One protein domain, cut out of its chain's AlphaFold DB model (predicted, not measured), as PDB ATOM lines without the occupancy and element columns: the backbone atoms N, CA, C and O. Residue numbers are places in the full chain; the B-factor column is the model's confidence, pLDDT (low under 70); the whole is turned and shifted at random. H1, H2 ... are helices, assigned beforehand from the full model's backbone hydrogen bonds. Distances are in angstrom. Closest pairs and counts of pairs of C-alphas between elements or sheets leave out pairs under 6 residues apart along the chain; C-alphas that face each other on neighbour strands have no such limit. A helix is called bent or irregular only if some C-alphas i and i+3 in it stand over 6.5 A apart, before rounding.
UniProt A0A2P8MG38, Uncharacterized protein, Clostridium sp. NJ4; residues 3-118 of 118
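Overview. This is residues 3 to 118 of the 118 residues of an uncharacterized protein of Clostridium sp. NJ4 (UniProt A0A2P8MG38). Look for a long rod: one very long helix, H2, runs nearly its whole length, and two shorter helices, H1 and H3, fold back along it from its two ends, making two helical hairpins. H1 lies beside the first part of H2 and H3 beside the last part, and the first and last printed residues come near each other partway along the rod. The printed part has 116 residues with three named helices, H1, H2, H3 in chain order, and no named strand; the class is all helix. The whole is extended, with a radius of gyration of the C-alphas of 25.8 A and spans of 86 by 19 by 16 A.

Arrangement. Begin with H1, residues 3 to 33, and follow it through a tight link into H2, residues 39 to 94. This hairpin touches, with H2 using residues 42 to 66 alone; the closest C-alphas, of Asn 23 and Gln 49, are 5.8 A apart. The two run opposite ways at a shallow tilt of 26 degrees. A second tight link leads to H3, residues 97 to 117, which forms a hairpin with H2 and touches its residues 70 to 92 alone. Their closest C-alphas, of Tyr 81 and Gln 107, are 6.3 A apart, and they run opposite ways at a shallow tilt of 23 degrees. H1 and H3 are apart. Every O i to N i+4 pair is within hydrogen-bond range in H1 and H3, and 49 of 52 in H2.

Along the chain. Find C-alpha 3 at (67.651, 37.658, 75.581); from there H1 runs 45.1 A to C-alpha 33. H2 starts at C-alpha 39, (69.556, 82.183, 57.442), and spans 82.9 A to C-alpha 94. It has a kink of 39 degrees near residue 88 and is irregular, with C-alphas 90 and 93 7.9 A apart. H3 covers 30.3 A from C-alpha 97 to C-alpha 117 at (71.633, 37.509, 83.804).

Size, cuts and confidence. The C-alphas of Ile 36 and Asn 94, the two farthest apart, are 85.8 A apart, while those of Asn 3 and Lys 118 are 10.5 A apart. Residues 35 to 40 stand free, as do residues 93 to 99, of which 97 to 99 belong to H3. The printed part has no cut and no long link. Its mean pLDDT is 89.1, and residues 3 to 5 are under 70.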
ATOM      1  N   ASN A   3      67.246  37.236  76.930       53.31
ATOM      2  CA  ASN A   3      67.651  37.658  75.581       53.31
ATOM      3  C   ASN A   3      66.932  38.921  75.043       53.31
ATOM      4  O   ASN A   3      67.336  39.486  74.030       53.31
ATOM      5  N   LYS A   4      65.844  39.367  75.691       55.78
ATOM      6  CA  LYS A   4      65.061  40.528  75.234       55.78
ATOM      7  C   LYS A   4      65.721  41.861  75.616       55.78
ATOM      8  O   LYS A   4      65.777  42.748  74.774       55.78
ATOM      9  N   ASN A   5      66.285  41.962  76.826       63.84
ATOM     10  CA  ASN A   5      66.962  43.179  77.298       63.84
ATOM     11  C   ASN A   5      68.297  43.419  76.577       63.84
ATOM     12  O   ASN A   5      68.625  44.564  76.272       63.84
ATOM     13  N   SER A   6      69.040  42.351  76.243       72.12
ATOM     14  CA  SER A   6      70.265  42.469  75.430       72.12
ATOM     15  C   SER A   6      69.947  43.039  74.053       72.12
ATOM     16  O   SER A   6      70.537  44.028  73.635       72.12
ATOM     17  N   ARG A   7      68.931  42.481  73.384       81.69
ATOM     18  CA  ARG A   7      68.546  42.909  72.038       81.69
ATOM     19  C   ARG A   7      67.966  44.322  72.003       81.69
ATOM     20  O   ARG A   7      68.175  45.048  71.041       81.69
ATOM     21  N   GLU A   8      67.241  44.728  73.042       82.00
ATOM     22  CA  GLU A   8      66.767  46.107  73.169       82.00
ATOM     23  C   GLU A   8      67.924  47.091  73.389       82.00
ATOM     24  O   GLU A   8      67.949  48.149  72.763       82.00
ATOM     25  N   THR A   9      68.913  46.720  74.204       84.56
ATOM     26  CA  THR A   9      70.130  47.521  74.403       84.56
ATOM     27  C   THR A   9      70.942  47.635  73.110       84.56
ATOM     28  O   THR A   9      71.348  48.736  72.753       84.56
ATOM     29  N   GLU A  10      71.118  46.535  72.370       87.94
ATOM     30  CA  GLU A  10      71.759  46.517  71.046       87.94
ATOM     31  C   GLU A  10      71.049  47.456  70.063       87.94
ATOM     32  O   GLU A  10      71.681  48.340  69.494       87.94
ATOM     33  N   ASN A  11      69.722  47.353  69.940       89.56
ATOM     34  CA  ASN A  11      68.950  48.236  69.061       89.56
ATOM     35  C   ASN A  11      69.109  49.720  69.442       89.56
ATOM     36  O   ASN A  11      69.201  50.580  68.566       89.56
ATOM     37  N   ARG A  12      69.154  50.035  70.745       91.25
ATOM     38  CA  ARG A  12      69.379  51.406  71.230       91.25
ATOM     39  C   ARG A  12      70.804  51.890  70.943       91.25
ATOM     40  O   ARG A  12      70.987  53.074  70.669       91.25
ATOM     41  N   LEU A  13      71.807  51.008  70.981       91.44
ATOM     42  CA  LEU A  13      73.184  51.329  70.581       91.44
ATOM     43  C   LEU A  13      73.288  51.602  69.075       91.44
ATOM     44  O   LEU A  13      73.961  52.556  68.671       91.44
ATOM     45  N   ASP A  14      72.584  50.830  68.250       94.88
ATOM     46  CA  ASP A  14      72.501  51.070  66.807       94.88
ATOM     47  C   ASP A  14      71.813  52.410  66.507       94.88
ATOM     48  O   ASP A  14      72.282  53.199  65.681       94.88
ATOM     49  N   GLU A  15      70.714  52.717  67.199       94.75
ATOM     50  CA  GLU A  15      70.020  54.002  67.079       94.75
ATOM     51  C   GLU A  15      70.918  55.174  67.498       94.75
ATOM     52  O   GLU A  15      71.029  56.166  66.769       94.75
ATOM     53  N   LEU A  16      71.622  55.035  68.624       95.62
ATOM     54  CA  LEU A  16      72.583  56.020  69.111       95.62
ATOM     55  C   LEU A  16      73.693  56.274  68.081       95.62
ATOM     56  O   LEU A  16      74.004  57.429  67.791       95.62
ATOM     57  N   THR A  17      74.249  55.213  67.491       95.81
ATOM     58  CA  THR A  17      75.279  55.305  66.443       95.81
ATOM     59  C   THR A  17      74.759  56.096  65.244       95.81
ATOM     60  O   THR A  17      75.369  57.083  64.831       95.81
ATOM     61  N   ASN A  18      73.566  55.748  64.756       96.12
ATOM     62  CA  ASN A  18      72.921  56.443  63.643       96.12
ATOM     63  C   ASN A  18      72.675  57.935  63.929       96.12
ATOM     64  O   ASN A  18      72.832  58.779  63.039       96.12
ATOM     65  N   LEU A  19      72.249  58.282  65.145       95.38
ATOM     66  CA  LEU A  19      72.008  59.673  65.531       95.38
ATOM     67  C   LEU A  19      73.307  60.471  65.616       95.38
ATOM     68  O   LEU A  19      73.362  61.579  65.077       95.38
ATOM     69  N   VAL A  20      74.357  59.903  66.214       94.56
ATOM     70  CA  VAL A  20      75.685  60.527  66.301       94.56
ATOM     71  C   VAL A  20      76.261  60.781  64.907       94.56
ATOM     72  O   VAL A  20      76.727  61.889  64.630       94.56
ATOM     73  N   GLU A  21      76.168  59.819  63.990       95.94
ATOM     74  CA  GLU A  21      76.616  59.995  62.603       95.94
ATOM     75  C   GLU A  21      75.850  61.113  61.881       95.94
ATOM     76  O   GLU A  21      76.449  62.001  61.264       95.94
ATOM     77  N   LYS A  22      74.512  61.117  61.981       93.75
ATOM     78  CA  LYS A  22      73.665  62.162  61.378       93.75
ATOM     79  C   LYS A  22      73.960  63.540  61.963       93.75
ATOM     80  O   LYS A  22      73.952  64.532  61.221       93.75
ATOM     81  N   ASN A  23      74.185  63.609  63.273       92.12
ATOM     82  CA  ASN A  23      74.547  64.832  63.975       92.12
ATOM     83  C   ASN A  23      75.887  65.376  63.462       92.12
ATOM     84  O   ASN A  23      75.930  66.485  62.934       92.12
ATOM     85  N   THR A  24      76.919  64.533  63.452       92.19
ATOM     86  CA  THR A  24      78.271  64.865  62.971       92.19
ATOM     87  C   THR A  24      78.266  65.321  61.507       92.19
ATOM     88  O   THR A  24      78.954  66.265  61.119       92.19
ATOM     89  N   ARG A  25      77.454  64.684  60.654       91.81
ATOM     90  CA  ARG A  25      77.303  65.094  59.248       91.81
ATOM     91  C   ARG A  25      76.680  66.483  59.110       91.81
ATOM     92  O   ARG A  25      77.036  67.224  58.198       91.81
ATOM     93  N   THR A  26      75.735  66.812  59.985       89.69
ATOM     94  CA  THR A  26      75.064  68.119  59.990       89.69
ATOM     95  C   THR A  26      75.995  69.206  60.516       89.69
ATOM     96  O   THR A  26      76.043  70.276  59.921       89.69
ATOM     97  N   GLU A  27      76.789  68.903  61.546       88.62
ATOM     98  CA  GLU A  27      77.871  69.766  62.041       88.62
ATOM     99  C   GLU A  27      78.842  70.125  60.926       88.62
ATOM    100  O   GLU A  27      78.978  71.297  60.584       88.62
ATOM    101  N   ARG A  28      79.404  69.112  60.260       90.44
ATOM    102  CA  ARG A  28      80.322  69.328  59.139       90.44
ATOM    103  C   ARG A  28      79.691  70.154  58.017       90.44
ATOM    104  O   ARG A  28      80.345  71.017  57.446       90.44
ATOM    105  N   HIS A  29      78.422  69.904  57.689       87.50
ATOM    106  CA  HIS A  29      77.721  70.685  56.668       87.50
ATOM    107  C   HIS A  29      77.583  72.160  57.074       87.50
ATOM    108  O   HIS A  29      77.758  73.048  56.242       87.50
ATOM    109  N   LEU A  30      77.255  72.438  58.336       87.31
ATOM    110  CA  LEU A  30      77.171  73.804  58.852       87.31
ATOM    111  C   LEU A  30      78.544  74.488  58.872       87.31
ATOM    112  O   LEU A  30      78.633  75.664  58.535       87.31
ATOM    113  N   GLU A  31      79.610  73.763  59.202       85.88
ATOM    114  CA  GLU A  31      80.981  74.280  59.141       85.88
ATOM    115  C   GLU A  31      81.401  74.637  57.709       85.88
ATOM    116  O   GLU A  31      81.977  75.695  57.485       85.88
ATOM    117  N   GLN A  32      81.097  73.774  56.736       86.94
ATOM    118  CA  GLN A  32      81.609  73.894  55.364       86.94
ATOM    119  C   GLN A  32      80.785  74.799  54.445       86.94
ATOM    120  O   GLN A  32      81.310  75.259  53.433       86.94
ATOM    121  N   HIS A  33      79.499  74.997  54.737       81.88
ATOM    122  CA  HIS A  33      78.562  75.632  53.800       81.88
ATOM    123  C   HIS A  33      77.707  76.727  54.438       81.88
ATOM    124  O   HIS A  33      76.664  77.100  53.890       81.88
ATOM    125  N   SER A  34      78.079  77.213  55.625       79.19
ATOM    126  CA  SER A  34      77.272  78.226  56.310       79.19
ATOM    127  C   SER A  34      77.278  79.586  55.625       79.19
ATOM    128  O   SER A  34      76.276  80.292  55.678       79.19
ATOM    129  N   ASP A  35      78.364  79.917  54.945       81.69
ATOM    130  CA  ASP A  35      78.582  81.137  54.174       81.69
ATOM    131  C   ASP A  35      77.670  81.254  52.942       81.69
ATOM    132  O   ASP A  35      77.264  82.355  52.573       81.69
ATOM    133  N   ILE A  36      77.303  80.122  52.337       76.44
ATOM    134  CA  ILE A  36      76.443  80.051  51.143       76.44
ATOM    135  C   ILE A  36      74.984  79.674  51.454       76.44
ATOM    136  O   ILE A  36      74.148  79.606  50.551       76.44
ATOM    137  N   SER A  37      74.661  79.407  52.722       81.75
ATOM    138  CA  SER A  37      73.331  78.962  53.153       81.75
ATOM    139  C   SER A  37      72.436  80.126  53.582       81.75
ATOM    140  O   SER A  37      72.879  81.083  54.210       81.75
ATOM    141  N   SER A  38      71.128  80.028  53.314       87.50
ATOM    142  CA  SER A  38      70.176  81.038  53.790       87.50
ATOM    143  C   SER A  38      70.033  80.999  55.324       87.50
ATOM    144  O   SER A  38      70.088  79.916  55.920       87.50
ATOM    145  N   PRO A  39      69.762  82.141  55.989       86.44
ATOM    146  CA  PRO A  39      69.556  82.183  57.442       86.44
ATOM    147  C   PRO A  39      68.481  81.202  57.936       86.44
ATOM    148  O   PRO A  39      68.645  80.555  58.970       86.44
ATOM    149  N   GLN A  40      67.407  81.029  57.160       87.00
ATOM    150  CA  GLN A  40      66.337  80.075  57.454       87.00
ATOM    151  C   GLN A  40      66.847  78.625  57.431       87.00
ATOM    152  O   GLN A  40      66.546  77.847  58.337       87.00
ATOM    153  N   ALA A  41      67.633  78.254  56.415       84.12
ATOM    154  CA  ALA A  41      68.193  76.910  56.286       84.12
ATOM    155  C   ALA A  41      69.164  76.595  57.432       84.12
ATOM    156  O   ALA A  41      69.089  75.514  58.021       84.12
ATOM    157  N   LEU A  42      70.002  77.565  57.807       87.38
ATOM    158  CA  LEU A  42      70.901  77.465  58.956       87.38
ATOM    159  C   LEU A  42      70.139  77.266  60.264       87.38
ATOM    160  O   LEU A  42      70.472  76.371  61.039       87.38
ATOM    161  N   SER A  43      69.091  78.059  60.495       87.06
ATOM    162  CA  SER A  43      68.254  77.932  61.691       87.06
ATOM    163  C   SER A  43      67.586  76.559  61.770       87.06
ATOM    164  O   SER A  43      67.571  75.942  62.834       87.06
ATOM    165  N   MET A  44      67.062  76.048  60.653       88.69
ATOM    166  CA  MET A  44      66.441  74.722  60.612       88.69
ATOM    167  C   MET A  44      67.451  73.598  60.854       88.69
ATOM    168  O   MET A  44      67.127  72.623  61.533       88.69
ATOM    169  N   ALA A  45      68.657  73.709  60.297       88.06
ATOM    170  CA  ALA A  45      69.719  72.728  60.496       88.06
ATOM    171  C   ALA A  45      70.197  72.706  61.955       88.06
ATOM    172  O   ALA A  45      70.248  71.629  62.545       88.06
ATOM    173  N   LYS A  46      70.423  73.878  62.565       88.00
ATOM    174  CA  LYS A  46      70.750  74.000  63.996       88.00
ATOM    175  C   LYS A  46      69.653  73.413  64.886       88.00
ATOM    176  O   LYS A  46      69.941  72.565  65.719       88.00
ATOM    177  N   GLY A  47      68.387  73.748  64.633       88.94
ATOM    178  CA  GLY A  47      67.267  73.188  65.399       88.94
ATOM    179  C   GLY A  47      67.048  71.681  65.189       88.94
ATOM    180  O   GLY A  47      66.418  71.024  66.013       88.94
ATOM    181  N   LYS A  48      67.527  71.093  64.083       90.88
ATOM    182  CA  LYS A  48      67.574  69.626  63.914       90.88
ATOM    183  C   LYS A  48      68.732  69.005  64.690       90.88
ATOM    184  O   LYS A  48      68.582  67.898  65.188       90.88
ATOM    185  N   GLN A  49      69.871  69.683  64.739       89.31
ATOM    186  CA  GLN A  49      71.055  69.237  65.463       89.31
ATOM    187  C   GLN A  49      70.795  69.224  66.975       89.31
ATOM    188  O   GLN A  49      71.029  68.213  67.622       89.31
ATOM    189  N   GLU A  50      70.199  70.291  67.509       92.25
ATOM    190  CA  GLU A  50      69.835  70.405  68.927       92.25
ATOM    191  C   GLU A  50      68.914  69.263  69.379       92.25
ATOM    192  O   GLU A  50      69.246  68.538  70.313       92.25
ATOM    193  N   ARG A  51      67.841  68.996  68.623       92.62
ATOM    194  CA  ARG A  51      66.945  67.858  68.889       92.62
ATOM    195  C   ARG A  51      67.659  66.508  68.870       92.62
ATOM    196  O   ARG A  51      67.373  65.651  69.694       92.62
ATOM    197  N   ARG A  52      68.617  66.304  67.960       93.38
ATOM    198  CA  ARG A  52      69.406  65.062  67.944       93.38
ATOM    199  C   ARG A  52      70.317  64.954  69.161       93.38
ATOM    200  O   ARG A  52      70.491  63.853  69.664       93.38
ATOM    201  N   CYS A  53      70.893  66.056  69.638       90.88
ATOM    202  CA  CYS A  53      71.679  66.058  70.871       90.88
ATOM    203  C   CYS A  53      70.825  65.672  72.088       90.88
ATOM    204  O   CYS A  53      71.285  64.899  72.929       90.88
ATOM    205  N   GLU A  54      69.586  66.163  72.161       95.19
ATOM    206  CA  GLU A  54      68.607  65.755  73.179       95.19
ATOM    207  C   GLU A  54      68.297  64.253  73.078       95.19
ATOM    208  O   GLU A  54      68.495  63.521  74.046       95.19
ATOM    209  N   GLU A  55      67.937  63.762  71.885       94.12
ATOM    210  CA  GLU A  55      67.661  62.338  71.630       94.12
ATOM    211  C   GLU A  55      68.859  61.432  71.986       94.12
ATOM    212  O   GLU A  55      68.695  60.374  72.598       94.12
ATOM    213  N   ILE A  56      70.084  61.858  71.654       94.94
ATOM    214  CA  ILE A  56      71.333  61.166  72.008       94.94
ATOM    215  C   ILE A  56      71.484  61.050  73.528       94.94
ATOM    216  O   ILE A  56      71.862  59.989  74.032       94.94
ATOM    217  N   ASN A  57      71.222  62.129  74.266       93.56
ATOM    218  CA  ASN A  57      71.335  62.123  75.722       93.56
ATOM    219  C   ASN A  57      70.280  61.217  76.359       93.56
ATOM    220  O   ASN A  57      70.620  60.417  77.233       93.56
ATOM    221  N   ASP A  58      69.043  61.266  75.874       93.62
ATOM    222  CA  ASP A  58      67.965  60.402  76.353       93.62
ATOM    223  C   ASP A  58      68.278  58.918  76.134       93.62
ATOM    224  O   ASP A  58      68.090  58.097  77.038       93.62
ATOM    225  N   LEU A  59      68.799  58.554  74.957       93.38
ATOM    226  CA  LEU A  59      69.209  57.177  74.669       93.38
ATOM    227  C   LEU A  59      70.346  56.716  75.583       93.38
ATOM    228  O   LEU A  59      70.283  55.604  76.109       93.38
ATOM    229  N   LYS A  60      71.345  57.570  75.839       91.12
ATOM    230  CA  LYS A  60      72.422  57.259  76.793       91.12
ATOM    231  C   LYS A  60      71.874  56.975  78.190       91.12
ATOM    232  O   LYS A  60      72.262  55.975  78.789       91.12
ATOM    233  N   GLN A  61      70.964  57.811  78.694       90.50
ATOM    234  CA  GLN A  61      70.374  57.614  80.023       90.50
ATOM    235  C   GLN A  61      69.577  56.311  80.104       90.50
ATOM    236  O   GLN A  61      69.713  55.563  81.071       90.50
ATOM    237  N   LYS A  62      68.798  55.986  79.067       87.12
ATOM    238  CA  LYS A  62      68.052  54.720  78.997       87.12
ATOM    239  C   LYS A  62      68.980  53.500  79.018       87.12
ATOM    240  O   LYS A  62      68.729  52.565  79.767       87.12
ATOM    241  N   ILE A  63      70.065  53.518  78.240       85.75
ATOM    242  CA  ILE A  63      71.056  52.425  78.208       85.75
ATOM    243  C   ILE A  63      71.748  52.265  79.573       85.75
ATOM    244  O   ILE A  63      71.902  51.144  80.064       85.75
ATOM    245  N   LEU A  64      72.144  53.374  80.204       81.88
ATOM    246  CA  LEU A  64      72.787  53.360  81.522       81.88
ATOM    247  C   LEU A  64      71.859  52.805  82.605       81.88
ATOM    248  O   LEU A  64      72.282  51.960  83.390       81.88
ATOM    249  N   ASN A  65      70.600  53.238  82.631       79.56
ATOM    250  CA  ASN A  65      69.632  52.788  83.630       79.56
ATOM    251  C   ASN A  65      69.342  51.288  83.522       79.56
ATOM    252  O   ASN A  65      69.337  50.599  84.541       79.56
ATOM    253  N   ASP A  66      69.174  50.767  82.304       78.44
ATOM    254  CA  ASP A  66      68.970  49.330  82.087       78.44
ATOM    255  C   ASP A  66      70.189  48.517  82.544       78.44
ATOM    256  O   ASP A  66      70.050  47.466  83.175       78.44
ATOM    257  N   THR A  67      71.394  49.032  82.280       76.69
ATOM    258  CA  THR A  67      72.650  48.402  82.705       76.69
ATOM    259  C   THR A  67      72.780  48.387  84.229       76.69
ATOM    260  O   THR A  67      73.092  47.348  84.810       76.69
ATOM    261  N   ASN A  68      72.497  49.512  84.889       79.94
ATOM    262  CA  ASN A  68      72.562  49.623  86.347       79.94
ATOM    263  C   ASN A  68      71.542  48.705  87.024       79.94
ATOM    264  O   ASN A  68      71.913  47.936  87.903       79.94
ATOM    265  N   SER A  69      70.290  48.694  86.553       80.12
ATOM    266  CA  SER A  69      69.257  47.803  87.094       80.12
ATOM    267  C   SER A  69      69.651  46.329  86.981       80.12
ATOM    268  O   SER A  69      69.389  45.551  87.899       80.12
ATOM    269  N   LYS A  70      70.276  45.934  85.865       82.38
ATOM    270  CA  LYS A  70      70.768  44.568  85.662       82.38
ATOM    271  C   LYS A  70      71.912  44.235  86.626       82.38
ATOM    272  O   LYS A  70      71.926  43.148  87.203       82.38
ATOM    273  N   ASN A  71      72.850  45.160  86.821       83.88
ATOM    274  CA  ASN A  71      73.970  44.981  87.747       83.88
ATOM    275  C   ASN A  71      73.493  44.856  89.201       83.88
ATOM    276  O   ASN A  71      73.936  43.947  89.903       83.88
ATOM    277  N   ASP A  72      72.540  45.689  89.619       86.56
ATOM    278  CA  ASP A  72      71.950  45.635  90.959       86.56
ATOM    279  C   ASP A  72      71.248  44.290  91.212       86.56
ATOM    280  O   ASP A  72      71.323  43.726  92.308       86.56
ATOM    281  N   GLU A  73      70.563  43.739  90.204       87.75
ATOM    282  CA  GLU A  73      69.921  42.424  90.301       87.75
ATOM    283  C   GLU A  73      70.950  41.294  90.448       87.75
ATOM    284  O   GLU A  73      70.778  40.402  91.290       87.75
ATOM    285  N   ILE A  74      72.042  41.353  89.677       90.06
ATOM    286  CA  ILE A  74      73.155  40.403  89.771       90.06
ATOM    287  C   ILE A  74      73.779  40.464  91.167       90.06
ATOM    288  O   ILE A  74      73.849  39.433  91.836       90.06
ATOM    289  N   GLU A  75      74.169  41.648  91.645       91.50
ATOM    290  CA  GLU A  75      74.840  41.810  92.941       91.50
ATOM    291  C   GLU A  75      73.965  41.307  94.098       91.50
ATOM    292  O   GLU A  75      74.411  40.530  94.950       91.50
ATOM    293  N   ASN A  76      72.682  41.680  94.105       92.31
ATOM    294  CA  ASN A  76      71.740  41.224  95.124       92.31
ATOM    295  C   ASN A  76      71.556  39.702  95.104       92.31
ATOM    296  O   ASN A  76      71.453  39.070  96.164       92.31
ATOM    297  N   THR A  77      71.517  39.103  93.914       93.38
ATOM    298  CA  THR A  77      71.374  37.653  93.762       93.38
ATOM    299  C   THR A  77      72.644  36.926  94.200       93.38
ATOM    300  O   THR A  77      72.539  35.962  94.961       93.38
ATOM    301  N   GLU A  78      73.835  37.416  93.837       94.81
ATOM    302  CA  GLU A  78      75.121  36.856  94.283       94.81
ATOM    303  C   GLU A  78      75.277  36.937  95.805       94.81
ATOM    304  O   GLU A  78      75.651  35.953  96.446       94.81
ATOM    305  N   LYS A  79      74.922  38.074  96.416       95.94
ATOM    306  CA  LYS A  79      74.975  38.247  97.874       95.94
ATOM    307  C   LYS A  79      74.081  37.241  98.598       95.94
ATOM    308  O   LYS A  79      74.506  36.620  99.572       95.94
ATOM    309  N   ARG A  80      72.847  37.054  98.118       94.38
ATOM    310  CA  ARG A  80      71.897  36.075  98.679       94.38
ATOM    311  C   ARG A  80      72.359  34.639  98.467       94.38
ATOM    312  O   ARG A  80      72.154  33.819  99.358       94.38
ATOM    313  N   TYR A  81      72.953  34.351  97.311       96.19
ATOM    314  CA  TYR A  81      73.514  33.044  96.994       96.19
ATOM    315  C   TYR A  81      74.617  32.678  97.996       96.19
ATOM    316  O   TYR A  81      74.459  31.708  98.736       96.19
ATOM    317  N   ARG A  82      75.643  33.533  98.135       95.31
ATOM    318  CA  ARG A  82      76.771  33.320  99.063       95.31
ATOM    319  C   ARG A  82      76.336  33.219 100.522       95.31
ATOM    320  O   ARG A  82      76.807  32.352 101.249       95.31
ATOM    321  N   TYR A  83      75.428  34.095 100.959       95.19
ATOM    322  CA  TYR A  83      74.921  34.060 102.334       95.19
ATOM    323  C   TYR A  83      74.243  32.724 102.650       95.19
ATOM    324  O   TYR A  83      74.480  32.128 103.699       95.19
ATOM    325  N   ALA A  84      73.396  32.248 101.739       93.44
ATOM    326  CA  ALA A  84      72.693  30.997 101.950       93.44
ATOM    327  C   ALA A  84      73.607  29.769 101.776       93.44
ATOM    328  O   ALA A  84      73.321  28.763 102.410       93.44
ATOM    329  N   GLU A  85      74.693  29.831 100.991       94.56
ATOM    330  CA  GLU A  85      75.703  28.755 100.943       94.56
ATOM    331  C   GLU A  85      76.367  28.610 102.308       94.56
ATOM    332  O   GLU A  85      76.265  27.549 102.911       94.56
ATOM    333  N   GLY A  86      76.895  29.703 102.870       94.94
ATOM    334  CA  GLY A  86      77.489  29.663 104.209       94.94
ATOM    335  C   GLY A  86      76.503  29.184 105.280       94.94
ATOM    336  O   GLY A  86      76.865  28.419 106.170       94.94
ATOM    337  N   TYR A  87      75.227  29.575 105.189       93.38
ATOM    338  CA  TYR A  87      74.209  29.060 106.106       93.38
ATOM    339  C   TYR A  87      73.999  27.546 105.960       93.38
ATOM    340  O   TYR A  87      73.923  26.854 106.973       93.38
ATOM    341  N   ILE A  88      73.890  27.029 104.733       94.31
ATOM    342  CA  ILE A  88      73.721  25.592 104.489       94.31
ATOM    343  C   ILE A  88      74.953  24.837 104.994       94.31
ATOM    344  O   ILE A  88      74.785  23.926 105.799       94.31
ATOM    345  N   ASP A  89      76.159  25.276 104.635       94.69
ATOM    346  CA  ASP A  89      77.423  24.637 105.024       94.69
ATOM    347  C   ASP A  89      77.562  24.488 106.545       94.69
ATOM    348  O   ASP A  89      78.053  23.476 107.039       94.69
ATOM    349  N   HIS A  90      77.097  25.477 107.314       95.62
ATOM    350  CA  HIS A  90      77.176  25.446 108.776       95.62
ATOM    351  C   HIS A  90      76.043  24.680 109.464       95.62
ATOM    352  O   HIS A  90      76.190  24.301 110.626       95.62
ATOM    353  N   ASN A  91      74.900  24.496 108.802       93.00
ATOM    354  CA  ASN A  91      73.687  24.010 109.462       93.00
ATOM    355  C   ASN A  91      73.129  22.716 108.857       93.00
ATOM    356  O   ASN A  91      72.201  22.159 109.441       93.00
ATOM    357  N   ALA A  92      73.658  22.235 107.725       91.50
ATOM    358  CA  ALA A  92      73.124  21.093 106.976       91.50
ATOM    359  C   ALA A  92      72.886  19.865 107.860       91.50
ATOM    360  O   ALA A  92      71.786  19.314 107.850       91.50
ATOM    361  N   ASP A  93      73.864  19.524 108.699       93.62
ATOM    362  CA  ASP A  93      73.820  18.350 109.577       93.62
ATOM    363  C   ASP A  93      72.715  18.416 110.642       93.62
ATOM    364  O   ASP A  93      72.239  17.387 111.120       93.62
ATOM    365  N   ASN A  94      72.281  19.627 111.009       92.94
ATOM    366  CA  ASN A  94      71.264  19.866 112.035       92.94
ATOM    367  C   ASN A  94      69.890  20.210 111.443       92.94
ATOM    368  O   ASN A  94      68.931  20.447 112.183       92.94
ATOM    369  N   MET A  95      69.775  20.280 110.116       91.44
ATOM    370  CA  MET A  95      68.531  20.636 109.451       91.44
ATOM    371  C   MET A  95      67.677  19.418 109.139       91.44
ATOM    372  O   MET A  95      68.159  18.336 108.811       91.44
ATOM    373  N   ASN A  96      66.358  19.615 109.182       95.31
ATOM    374  CA  ASN A  96      65.460  18.598 108.659       95.31
ATOM    375  C   ASN A  96      65.662  18.472 107.139       95.31
ATOM    376  O   ASN A  96      65.869  19.466 106.437       95.31
ATOM    377  N   LYS A  97      65.546  17.243 106.635       94.38
ATOM    378  CA  LYS A  97      65.804  16.909 105.231       94.38
ATOM    379  C   LYS A  97      65.006  17.771 104.244       94.38
ATOM    380  O   LYS A  97      65.565  18.275 103.280       94.38
ATOM    381  N   SER A  98      63.721  18.004 104.514       93.81
ATOM    382  CA  SER A  98      62.862  18.811 103.637       93.81
ATOM    383  C   SER A  98      63.282  20.286 103.600       93.81
ATOM    384  O   SER A  98      63.189  20.939 102.562       93.81
ATOM    385  N   ALA A  99      63.756  20.838 104.716       92.12
ATOM    386  CA  ALA A  99      64.263  22.202 104.781       92.12
ATOM    387  C   ALA A  99      65.572  22.345 103.994       92.12
ATOM    388  O   ALA A  99      65.722  23.326 103.263       92.12
ATOM    389  N   LEU A 100      66.468  21.357 104.102       94.12
ATOM    390  CA  LEU A 100      67.713  21.310 103.335       94.12
ATOM    391  C   LEU A 100      67.432  21.234 101.826       94.12
ATOM    392  O   LEU A 100      67.857  22.126 101.097       94.12
ATOM    393  N   GLU A 101      66.607  20.282 101.380       95.56
ATOM    394  CA  GLU A 101      66.218  20.130  99.964       95.56
ATOM    395  C   GLU A 101      65.592  21.417  99.393       95.56
ATOM    396  O   GLU A 101      65.897  21.854  98.282       95.56
ATOM    397  N   ASN A 102      64.727  22.080 100.167       95.25
ATOM    398  CA  ASN A 102      64.122  23.347  99.755       95.25
ATOM    399  C   ASN A 102      65.150  24.478  99.619       95.25
ATOM    400  O   ASN A 102      64.980  25.369  98.780       95.25
ATOM    401  N   MET A 103      66.184  24.491 100.460       94.25
ATOM    402  CA  MET A 103      67.245  25.487 100.372       94.25
ATOM    403  C   MET A 103      68.192  25.222  99.211       94.25
ATOM    404  O   MET A 103      68.497  26.169  98.488       94.25
ATOM    405  N   GLU A 104      68.568  23.969  98.968       94.81
ATOM    406  CA  GLU A 104      69.348  23.566  97.795       94.81
ATOM    407  C   GLU A 104      68.629  23.954  96.499       94.81
ATOM    408  O   GLU A 104      69.199  24.638  95.651       94.81
ATOM    409  N   LYS A 105      67.325  23.669  96.395       96.56
ATOM    410  CA  LYS A 105      66.512  24.086  95.243       96.56
ATOM    411  C   LYS A 105      66.463  25.606  95.067       96.56
ATOM    412  O   LYS A 105      66.494  26.122  93.950       96.56
ATOM    413  N   LYS A 106      66.385  26.368  96.165       95.12
ATOM    414  CA  LYS A 106      66.472  27.839  96.102       95.12
ATOM    415  C   LYS A 106      67.850  28.304  95.629       95.12
ATOM    416  O   LYS A 106      67.910  29.326  94.950       95.12
ATOM    417  N   GLN A 107      68.925  27.599  95.980       96.44
ATOM    418  CA  GLN A 107      70.267  27.912  95.490       96.44
ATOM    419  C   GLN A 107      70.427  27.610  94.009       96.44
ATOM    420  O   GLN A 107      70.947  28.455  93.283       96.44
ATOM    421  N   GLU A 108      69.902  26.480  93.546       96.12
ATOM    422  CA  GLU A 108      69.864  26.138  92.125       96.12
ATOM    423  C   GLU A 108      69.145  27.230  91.319       96.12
ATOM    424  O   GLU A 108      69.729  27.810  90.406       96.12
ATOM    425  N   ASN A 109      67.953  27.650  91.759       95.12
ATOM    426  CA  ASN A 109      67.215  28.737  91.108       95.12
ATOM    427  C   ASN A 109      68.001  30.063  91.059       95.12
ATOM    428  O   ASN A 109      67.926  30.798  90.073       95.12
ATOM    429  N   ARG A 110      68.741  30.410  92.122       94.62
ATOM    430  CA  ARG A 110      69.583  31.622  92.148       94.62
ATOM    431  C   ARG A 110      70.758  31.504  91.186       94.62
ATOM    432  O   ARG A 110      71.049  32.468  90.485       94.62
ATOM    433  N   ARG A 111      71.405  30.339  91.120       93.88
ATOM    434  CA  ARG A 111      72.480  30.060  90.162       93.88
ATOM    435  C   ARG A 111      71.973  30.163  88.724       93.88
ATOM    436  O   ARG A 111      72.612  30.823  87.912       93.88
ATOM    437  N   ASP A 112      70.813  29.590  88.425       92.31
ATOM    438  CA  ASP A 112      70.193  29.696  87.102       92.31
ATOM    439  C   ASP A 112      69.824  31.140  86.760       92.31
ATOM    440  O   ASP A 112      70.062  31.595  85.640       92.31
ATOM    441  N   THR A 113      69.321  31.895  87.740       87.50
ATOM    442  CA  THR A 113      69.054  33.332  87.585       87.50
ATOM    443  C   THR A 113      70.338  34.081  87.227       87.50
ATOM    444  O   THR A 113      70.360  34.790  86.224       87.50
ATOM    445  N   LEU A 114      71.432  33.866  87.969       91.19
ATOM    446  CA  LEU A 114      72.738  34.473  87.688       91.19
ATOM    447  C   LEU A 114      73.272  34.096  86.304       91.19
ATOM    448  O   LEU A 114      73.758  34.969  85.593       91.19
ATOM    449  N   ASN A 115      73.149  32.829  85.905       88.69
ATOM    450  CA  ASN A 115      73.549  32.368  84.576       88.69
ATOM    451  C   ASN A 115      72.701  32.993  83.470       88.69
ATOM    452  O   ASN A 115      73.191  33.196  82.369       88.69
ATOM    453  N   SER A 116      71.429  33.277  83.750       83.44
ATOM    454  CA  SER A 116      70.568  33.954  82.793       83.44
ATOM    455  C   SER A 116      70.887  35.443  82.698       83.44
ATOM    456  O   SER A 116      70.739  36.012  81.626       83.44
ATOM    457  N   LEU A 117      71.304  36.086  83.790       81.31
ATOM    458  CA  LEU A 117      71.633  37.509  83.804       81.31
ATOM    459  C   LEU A 117      73.034  37.790  83.240       81.31
ATOM    460  O   LEU A 117      73.248  38.879  82.722       81.31
ATOM    461  N   LYS A 118      73.977  36.851  83.321       73.06
ATOM    462  CA  LYS A 118      75.315  36.984  82.720       73.06
ATOM    463  C   LYS A 118      75.254  36.820  81.203       73.06
ATOM    464  O   LYS A 118      75.847  37.689  80.530       73.06
TER     465      LYS A 118